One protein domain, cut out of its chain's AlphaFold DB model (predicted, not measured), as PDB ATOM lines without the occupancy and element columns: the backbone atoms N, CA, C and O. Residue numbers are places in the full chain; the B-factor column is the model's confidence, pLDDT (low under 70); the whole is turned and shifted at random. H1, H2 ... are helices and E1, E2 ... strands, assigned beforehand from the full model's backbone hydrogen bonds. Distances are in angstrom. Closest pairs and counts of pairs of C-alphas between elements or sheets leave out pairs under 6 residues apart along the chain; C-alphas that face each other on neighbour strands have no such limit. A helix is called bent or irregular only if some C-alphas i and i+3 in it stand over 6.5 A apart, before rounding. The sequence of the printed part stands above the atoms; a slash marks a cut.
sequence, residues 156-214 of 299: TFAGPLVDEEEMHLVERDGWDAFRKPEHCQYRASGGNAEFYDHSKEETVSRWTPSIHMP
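This is residues 156 to 214 of the 299 residues of an uncharacterized protein of Pseudomonas sp. Root329 (UniProt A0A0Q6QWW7). With little regular structure, the domain has two short helices, H1 and H2, at one end and a small hairpin of strands, E1 and E2, at the other, with one long stretch with no named element, residues 179 to 193, running from H2 to E1. The 59 printed residues hold H1, H2, E1, E2 in that order, mixed in class, with 22 residues in named elements. The two-stranded sheet is antiparallel. The whole is only just compact, close to loose, with radius of gyration of the C-alphas 12.4 A and spans 29 by 29 by 18 A.

H1, residues 164 to 173, 15.0 A long, begins at C-alpha 164 (7.785, 11.663, 26.411); it is irregular, C-alphas 165 and 168 being 7.1 A apart. H2 is residues 175 to 178, 5.5 A. E1 is residues 194 to 197, 9.4 A. E2, residues 202 to 205, 9.9 A, ends at C-alpha 205 (-9.132, 11.988, 33.383).

H1 and H2 are close but not clearly touching; their closest C-alphas, Val 170 and Ala 177, are 7.7 A apart. In H1, 4 of 6 O i to N i+4 pairs are within hydrogen-bond range; H2 is too short for one. In the hairpin E1 and E2, at 140 degrees, N 195 and O 204 are 2.9 A apart. H1 is apart from both strands.

The farthest C-alphas, Arg 172 and Ala 188, are 31.9 A apart. The printed part has no cut. The H2 to E1 link, 15 residues, is long. No printed residue is under 70 in pLDDT.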
ATOM      1  N   THR A 156      -7.799  21.983  42.227       96.00
ATOM      2  CA  THR A 156      -7.804  20.712  41.479       96.00
ATOM      3  C   THR A 156      -6.680  20.744  40.448       96.00
ATOM      4  O   THR A 156      -6.618  21.675  39.646       96.00
ATOM      5  N   PHE A 157      -5.812  19.735  40.461       96.31
ATOM      6  CA  PHE A 157      -4.599  19.695  39.639       96.31
ATOM      7  C   PHE A 157      -4.320  18.287  39.107       96.31
ATOM      8  O   PHE A 157      -4.910  17.316  39.577       96.31
ATOM      9  N   ALA A 158      -3.412  18.176  38.146       94.88
ATOM     10  CA  ALA A 158      -2.839  16.919  37.690       94.88
ATOM     11  C   ALA A 158      -1.318  17.080  37.584       94.88
ATOM     12  O   ALA A 158      -0.847  18.044  36.985       94.88
ATOM     13  N   GLY A 159      -0.561  16.158  38.180       91.56
ATOM     14  CA  GLY A 159       0.897  16.146  38.095       91.56
ATOM     15  C   GLY A 159       1.586  15.279  39.156       91.56
ATOM     16  O   GLY A 159       0.915  14.745  40.045       91.56
ATOM     17  N   PRO A 160       2.922  15.147  39.090       92.00
ATOM     18  CA  PRO A 160       3.788  15.788  38.098       92.00
ATOM     19  C   PRO A 160       3.586  15.185  36.698       92.00
ATOM     20  O   PRO A 160       3.367  13.983  36.560       92.00
ATOM     21  N   LEU A 161       3.592  16.036  35.680       89.50
ATOM     22  CA  LEU A 161       3.455  15.704  34.268       89.50
ATOM     23  C   LEU A 161       4.798  15.940  33.589       89.50
ATOM     24  O   LEU A 161       5.450  16.957  33.829       89.50
ATOM     25  N   VAL A 162       5.195  14.976  32.771       87.38
ATOM     26  CA  VAL A 162       6.464  14.969  32.051       87.38
ATOM     27  C   VAL A 162       6.176  14.492  30.638       87.38
ATOM     28  O   VAL A 162       5.428  13.524  30.464       87.38
ATOM     29  N   ASP A 163       6.736  15.183  29.655       85.69
ATOM     30  CA  ASP A 163       6.574  14.834  28.247       85.69
ATOM     31  C   ASP A 163       7.426  13.604  27.893       85.69
ATOM     32  O   ASP A 163       8.423  13.307  28.556       85.69
ATOM     33  N   GLU A 164       7.064  12.881  26.827       84.56
ATOM     34  CA  GLU A 164       7.785  11.663  26.411       84.56
ATOM     35  C   GLU A 164       9.285  11.911  26.190       84.56
ATOM     36  O   GLU A 164      10.119  11.075  26.542       84.56
ATOM     37  N   GLU A 165       9.639  13.088  25.674       86.19
ATOM     38  CA  GLU A 165      11.024  13.496  25.426       86.19
ATOM     39  C   GLU A 165      11.838  13.631  26.720       86.19
ATOM     40  O   GLU A 165      13.041  13.371  26.727       86.19
ATOM     41  N   GLU A 166      11.194  13.975  27.837       86.31
ATOM     42  CA  GLU A 166      11.820  14.172  29.146       86.31
ATOM     43  C   GLU A 166      11.795  12.904  30.018       86.31
ATOM     44  O   GLU A 166      12.402  12.878  31.090       86.31
ATOM     45  N   MET A 167      11.176  11.810  29.562       88.44
ATOM     46  CA  MET A 167      11.092  10.561  30.335       88.44
ATOM     47  C   MET A 167      12.463   9.990  30.715       88.44
ATOM     48  O   MET A 167      12.633   9.469  31.818       88.44
ATOM     49  N   HIS A 168      13.474  10.165  29.862       89.69
ATOM     50  CA  HIS A 168      14.850   9.762  30.166       89.69
ATOM     51  C   HIS A 168      15.444  10.510  31.381       89.69
ATOM     52  O   HIS A 168      16.316   9.985  32.075       89.69
ATOM     53  N   LEU A 169      14.971  11.729  31.671       90.38
ATOM     54  CA  LEU A 169      15.364  12.499  32.853       90.38
ATOM     55  C   LEU A 169      14.691  11.953  34.115       90.38
ATOM     56  O   LEU A 169      15.321  11.918  35.168       90.38
ATOM     57  N   VAL A 170      13.452  11.466  34.014       89.69
ATOM     58  CA  VAL A 170      12.759  10.789  35.124       89.69
ATOM     59  C   VAL A 170      13.477   9.497  35.503       89.69
ATOM     60  O   VAL A 170      13.648   9.223  36.687       89.69
ATOM     61  N   GLU A 171      13.931   8.716  34.522       89.50
ATOM     62  CA  GLU A 171      14.697   7.487  34.773       89.50
ATOM     63  C   GLU A 171      16.040   7.769  35.459       89.50
ATOM     64  O   GLU A 171      16.467   7.002  36.323       89.50
ATOM     65  N   ARG A 172      16.694   8.881  35.097       92.88
ATOM     66  CA  ARG A 172      17.987   9.291  35.658       92.88
ATOM     67  C   ARG A 172      17.867   9.926  37.048       92.88
ATOM     68  O   ARG A 172      18.625   9.560  37.943       92.88
ATOM     69  N   ASP A 173      16.953  10.883  37.210       91.12
ATOM     70  CA  ASP A 173      16.880  11.785  38.373       91.12
ATOM     71  C   ASP A 173      15.728  11.441  39.335       91.12
ATOM     72  O   ASP A 173      15.697  11.911  40.475       91.12
ATOM     73  N   GLY A 174      14.786  10.603  38.897       91.38
ATOM     74  CA  GLY A 174      13.601  10.209  39.650       91.38
ATOM     75  C   GLY A 174      12.460  11.231  39.603       91.38
ATOM     76  O   GLY A 174      12.637  12.421  39.350       91.38
ATOM     77  N   TRP A 175      11.250  10.763  39.925       89.44
ATOM     78  CA  TRP A 175      10.027  11.580  39.931       89.44
ATOM     79  C   TRP A 175      10.055  12.767  40.903       89.44
ATOM     80  O   TRP A 175       9.306  13.727  40.725       89.44
ATOM     81  N   ASP A 176      10.904  12.728  41.931       91.56
ATOM     82  CA  ASP A 176      11.016  13.817  42.906       91.56
ATOM     83  C   ASP A 176      11.567  15.109  42.284       91.56
ATOM     84  O   ASP A 176      11.164  16.196  42.701       91.56
ATOM     85  N   ALA A 177      12.408  15.021  41.245       90.12
ATOM     86  CA  ALA A 177      12.944  16.190  40.540       90.12
ATOM     87  C   ALA A 177      11.848  17.035  39.855       90.12
ATOM     88  O   ALA A 177      12.002  18.252  39.699       90.12
ATOM     89  N   PHE A 178      10.723  16.391  39.530       92.06
ATOM     90  CA  PHE A 178       9.576  16.954  38.819       92.06
ATOM     91  C   PHE A 178       8.443  17.383  39.756       92.06
ATOM     92  O   PHE A 178       7.429  17.904  39.304       92.06
ATOM     93  N   ARG A 179       8.586  17.201  41.077       94.06
ATOM     94  CA  ARG A 179       7.597  17.650  42.069       94.06
ATOM     95  C   ARG A 179       7.653  19.159  42.272       94.06
ATOM     96  O   ARG A 179       8.058  19.644  43.329       94.06
ATOM     97  N   LYS A 180       7.229  19.905  41.258       93.75
ATOM     98  CA  LYS A 180       7.157  21.364  41.284       93.75
ATOM     99  C   LYS A 180       5.926  21.865  40.523       93.75
ATOM    100  O   LYS A 180       5.396  21.125  39.689       93.75
ATOM    101  N   PRO A 181       5.447  23.090  40.800       94.31
ATOM    102  CA  PRO A 181       4.233  23.616  40.187       94.31
ATOM    103  C   PRO A 181       4.264  23.706  38.656       94.31
ATOM    104  O   PRO A 181       3.195  23.687  38.050       94.31
ATOM    105  N   GLU A 182       5.448  23.803  38.044       93.38
ATOM    106  CA  GLU A 182       5.651  23.923  36.592       93.38
ATOM    107  C   GLU A 182       5.323  22.623  35.851       93.38
ATOM    108  O   GLU A 182       4.910  22.657  34.698       93.38
ATOM    109  N   HIS A 183       5.432  21.483  36.537       93.25
ATOM    110  CA  HIS A 183       5.058  20.166  36.018       93.25
ATOM    111  C   HIS A 183       3.609  19.803  36.370       93.25
ATOM    112  O   HIS A 183       3.251  18.630  36.428       93.25
ATOM    113  N   CYS A 184       2.755  20.784  36.656       94.50
ATOM    114  CA  CYS A 184       1.354  20.550  36.982       94.50
ATOM    115  C   CYS A 184       0.433  21.263  35.997       94.50
ATOM    116  O   CYS A 184       0.642  22.420  35.637       94.50
ATOM    117  N   GLN A 185      -0.662  20.596  35.648       94.81
ATOM    118  CA  GLN A 185      -1.825  21.217  35.022       94.81
ATOM    119  C   GLN A 185      -2.864  21.537  36.096       94.81
ATOM    120  O   GLN A 185      -3.059  20.768  37.040       94.81
ATOM    121  N   TYR A 186      -3.559  22.664  35.949       95.56
ATOM    122  CA  TYR A 186      -4.527  23.147  36.934       95.56
ATOM    123  C   TYR A 186      -5.883  23.348  36.286       95.56
ATOM    124  O   TYR A 186      -5.995  23.990  35.239       95.56
ATOM    125  N   ARG A 187      -6.933  22.838  36.935       93.62
ATOM    126  CA  ARG A 187      -8.285  22.873  36.371       93.62
ATOM    127  C   ARG A 187      -8.823  24.291  36.264       93.62
ATOM    128  O   ARG A 187      -9.541  24.582  35.317       93.62
ATOM    129  N   ALA A 188      -8.463  25.162  37.210       91.50
ATOM    130  CA  ALA A 188      -8.826  26.569  37.127       91.50
ATOM    131  C   ALA A 188      -8.235  27.185  35.852       91.50
ATOM    132  O   ALA A 188      -8.947  27.760  35.057       91.50
ATOM    133  N   SER A 189      -6.968  26.947  35.524       90.75
ATOM    134  CA  SER A 189      -6.372  27.525  34.307       90.75
ATOM    135  C   SER A 189      -6.792  26.859  32.989       90.75
ATOM    136  O   SER A 189      -6.140  27.088  31.977       90.75
ATOM    137  N   GLY A 190      -7.843  26.033  32.980       87.62
ATOM    138  CA  GLY A 190      -8.276  25.312  31.783       87.62
ATOM    139  C   GLY A 190      -7.278  24.247  31.326       87.62
ATOM    140  O   GLY A 190      -7.282  23.878  30.154       87.62
ATOM    141  N   GLY A 191      -6.414  23.771  32.230       85.19
ATOM    142  CA  GLY A 191      -5.458  22.715  31.922       85.19
ATOM    143  C   GLY A 191      -6.159  21.452  31.429       85.19
ATOM    144  O   GLY A 191      -7.297  21.175  31.811       85.19
ATOM    145  N   ASN A 192      -5.472  20.676  30.597       84.12
ATOM    146  CA  ASN A 192      -5.964  19.384  30.138       84.12
ATOM    147  C   ASN A 192      -5.297  18.266  30.955       84.12
ATOM    148  O   ASN A 192      -4.080  18.254  31.124       84.12
ATOM    149  N   ALA A 193      -6.109  17.354  31.486       84.06
ATOM    150  CA  ALA A 193      -5.659  16.171  32.216       84.06
ATOM    151  C   ALA A 193      -6.329  14.893  31.685       84.06
ATOM    152  O   ALA A 193      -6.558  13.948  32.443       84.06
ATOM    153  N   GLU A 194      -6.709  14.891  30.410       85.19
ATOM    154  CA  GLU A 194      -7.215  13.736  29.679       85.19
ATOM    155  C   GLU A 194      -6.044  12.971  29.056       85.19
ATOM    156  O   GLU A 194      -5.204  13.545  28.368       85.19
ATOM    157  N   PHE A 195      -5.987  11.668  29.313       80.81
ATOM    158  CA  PHE A 195      -4.931  10.779  28.841       80.81
ATOM    159  C   PHE A 195      -5.558   9.525  28.255       80.81
ATOM    160  O   PHE A 195      -6.472   8.967  28.855       80.81
ATOM    161  N   TYR A 196      -5.055   9.052  27.120       80.44
ATOM    162  CA  TYR A 196      -5.497   7.773  26.576       80.44
ATOM    163  C   TYR A 196      -4.815   6.624  27.328       80.44
ATOM    164  O   TYR A 196      -3.593   6.479  27.300       80.44
ATOM    165  N   ASP A 197      -5.597   5.819  28.041       80.31
ATOM    166  CA  ASP A 197      -5.119   4.616  28.711       80.31
ATOM    167  C   ASP A 197      -5.120   3.454  27.713       80.31
ATOM    168  O   ASP A 197      -6.140   2.804  27.482       80.31
ATOM    169  N   HIS A 198      -3.953   3.168  27.131       80.44
ATOM    170  CA  HIS A 198      -3.779   2.065  26.184       80.44
ATOM    171  C   HIS A 198      -4.153   0.691  26.757       80.44
ATOM    172  O   HIS A 198      -4.459  -0.212  25.986       80.44
ATOM    173  N   SER A 199      -4.143   0.508  28.085       84.19
ATOM    174  CA  SER A 199      -4.525  -0.769  28.703       84.19
ATOM    175  C   SER A 199      -6.038  -0.990  28.742       84.19
ATOM    176  O   SER A 199      -6.490  -2.132  28.804       84.19
ATOM    177  N   LYS A 200      -6.812   0.097  28.701       83.31
ATOM    178  CA  LYS A 200      -8.278   0.093  28.762       83.31
ATOM    179  C   LYS A 200      -8.942   0.563  27.470       83.31
ATOM    180  O   LYS A 200     -10.163   0.526  27.385       83.31
ATOM    181  N   GLU A 201      -8.142   1.000  26.498       85.56
ATOM    182  CA  GLU A 201      -8.588   1.590  25.232       85.56
ATOM    183  C   GLU A 201      -9.581   2.755  25.429       85.56
ATOM    184  O   GLU A 201     -10.516   2.942  24.654       85.56
ATOM    185  N   GLU A 202      -9.382   3.556  26.482       88.44
ATOM    186  CA  GLU A 202     -10.270   4.669  26.832       88.44
ATOM    187  C   GLU A 202      -9.490   5.920  27.251       88.44
ATOM    188  O   GLU A 202      -8.389   5.842  27.799       88.44
ATOM    189  N   THR A 203     -10.079   7.097  27.038       84.31
ATOM    190  CA  THR A 203      -9.547   8.350  27.586       84.31
ATOM    191  C   THR A 203      -9.959   8.487  29.048       84.31
ATOM    192  O   THR A 203     -11.144   8.580  29.368       84.31
ATOM    193  N   VAL A 204      -8.978   8.550  29.946       84.31
ATOM    194  CA  VAL A 204      -9.170   8.747  31.383       84.31
ATOM    195  C   VAL A 204      -8.770  10.154  31.804       84.31
ATOM    196  O   VAL A 204      -7.790  10.719  31.321       84.31
ATOM    197  N   SER A 205      -9.501  10.716  32.766       84.69
ATOM    198  CA  SER A 205      -9.132  11.988  33.383       84.69
ATOM    199  C   SER A 205      -8.315  11.759  34.654       84.69
ATOM    200  O   SER A 205      -8.780  11.107  35.588       84.69
ATOM    201  N   ARG A 206      -7.101  12.316  34.717       87.62
ATOM    202  CA  ARG A 206      -6.187  12.199  35.870       87.62
ATOM    203  C   ARG A 206      -6.246  13.396  36.823       87.62
ATOM    204  O   ARG A 206      -5.263  13.712  37.493       87.62
ATOM    205  N   TRP A 207      -7.397  14.064  36.913       94.06
ATOM    206  CA  TRP A 207      -7.595  15.117  37.908       94.06
ATOM    207  C   TRP A 207      -7.482  14.573  39.331       94.06
ATOM    208  O   TRP A 207      -8.206  13.665  39.734       94.06
ATOM    209  N   THR A 208      -6.626  15.205  40.126       94.19
ATOM    210  CA  THR A 208      -6.547  15.005  41.570       94.19
ATOM    211  C   THR A 208      -7.364  16.093  42.277       94.19
ATOM    212  O   THR A 208      -7.090  17.286  42.094       94.19
ATOM    213  N   PRO A 209      -8.365  15.723  43.101       94.75
ATOM    214  CA  PRO A 209      -9.142  16.681  43.883       94.75
ATOM    215  C   PRO A 209      -8.265  17.544  44.800       94.75
ATOM    216  O   PRO A 209      -7.289  17.066  45.381       94.75
ATOM    217  N   SER A 210      -8.662  18.801  45.011       95.19
ATOM    218  CA  SER A 210      -7.904  19.776  45.815       95.19
ATOM    219  C   SER A 210      -7.589  19.306  47.239       95.19
ATOM    220  O   SER A 210      -6.520  19.596  47.773       95.19
ATOM    221  N   ILE A 211      -8.465  18.499  47.843       94.94
ATOM    222  CA  ILE A 211      -8.271  17.911  49.180       94.94
ATOM    223  C   ILE A 211      -7.072  16.956  49.278       94.94
ATOM    224  O   ILE A 211      -6.631  16.657  50.391       94.94
ATOM    225  N   HIS A 212      -6.518  16.515  48.147       95.31
ATOM    226  CA  HIS A 212      -5.330  15.665  48.060       95.31
ATOM    227  C   HIS A 212      -4.093  16.412  47.545       95.31
ATOM    228  O   HIS A 212      -3.005  15.847  47.563       95.31
ATOM    229  N   MET A 213      -4.214  17.691  47.165       96.56
ATOM    230  CA  MET A 213      -3.082  18.476  46.666       96.56
ATOM    231  C   MET A 213      -1.972  18.614  47.727       96.56
ATOM    232  O   MET A 213      -2.255  19.110  48.823       96.56
ATOM    233  N   PRO A 214      -0.728  18.200  47.439       96.44
ATOM    234  CA  PRO A 214       0.418  18.391  48.324       96.44
ATOM    235  C   PRO A 214       1.014  19.802  48.188       96.44
ATOM    236  O   PRO A 214       0.794  20.489  47.193       96.44
TER     237      PRO A 214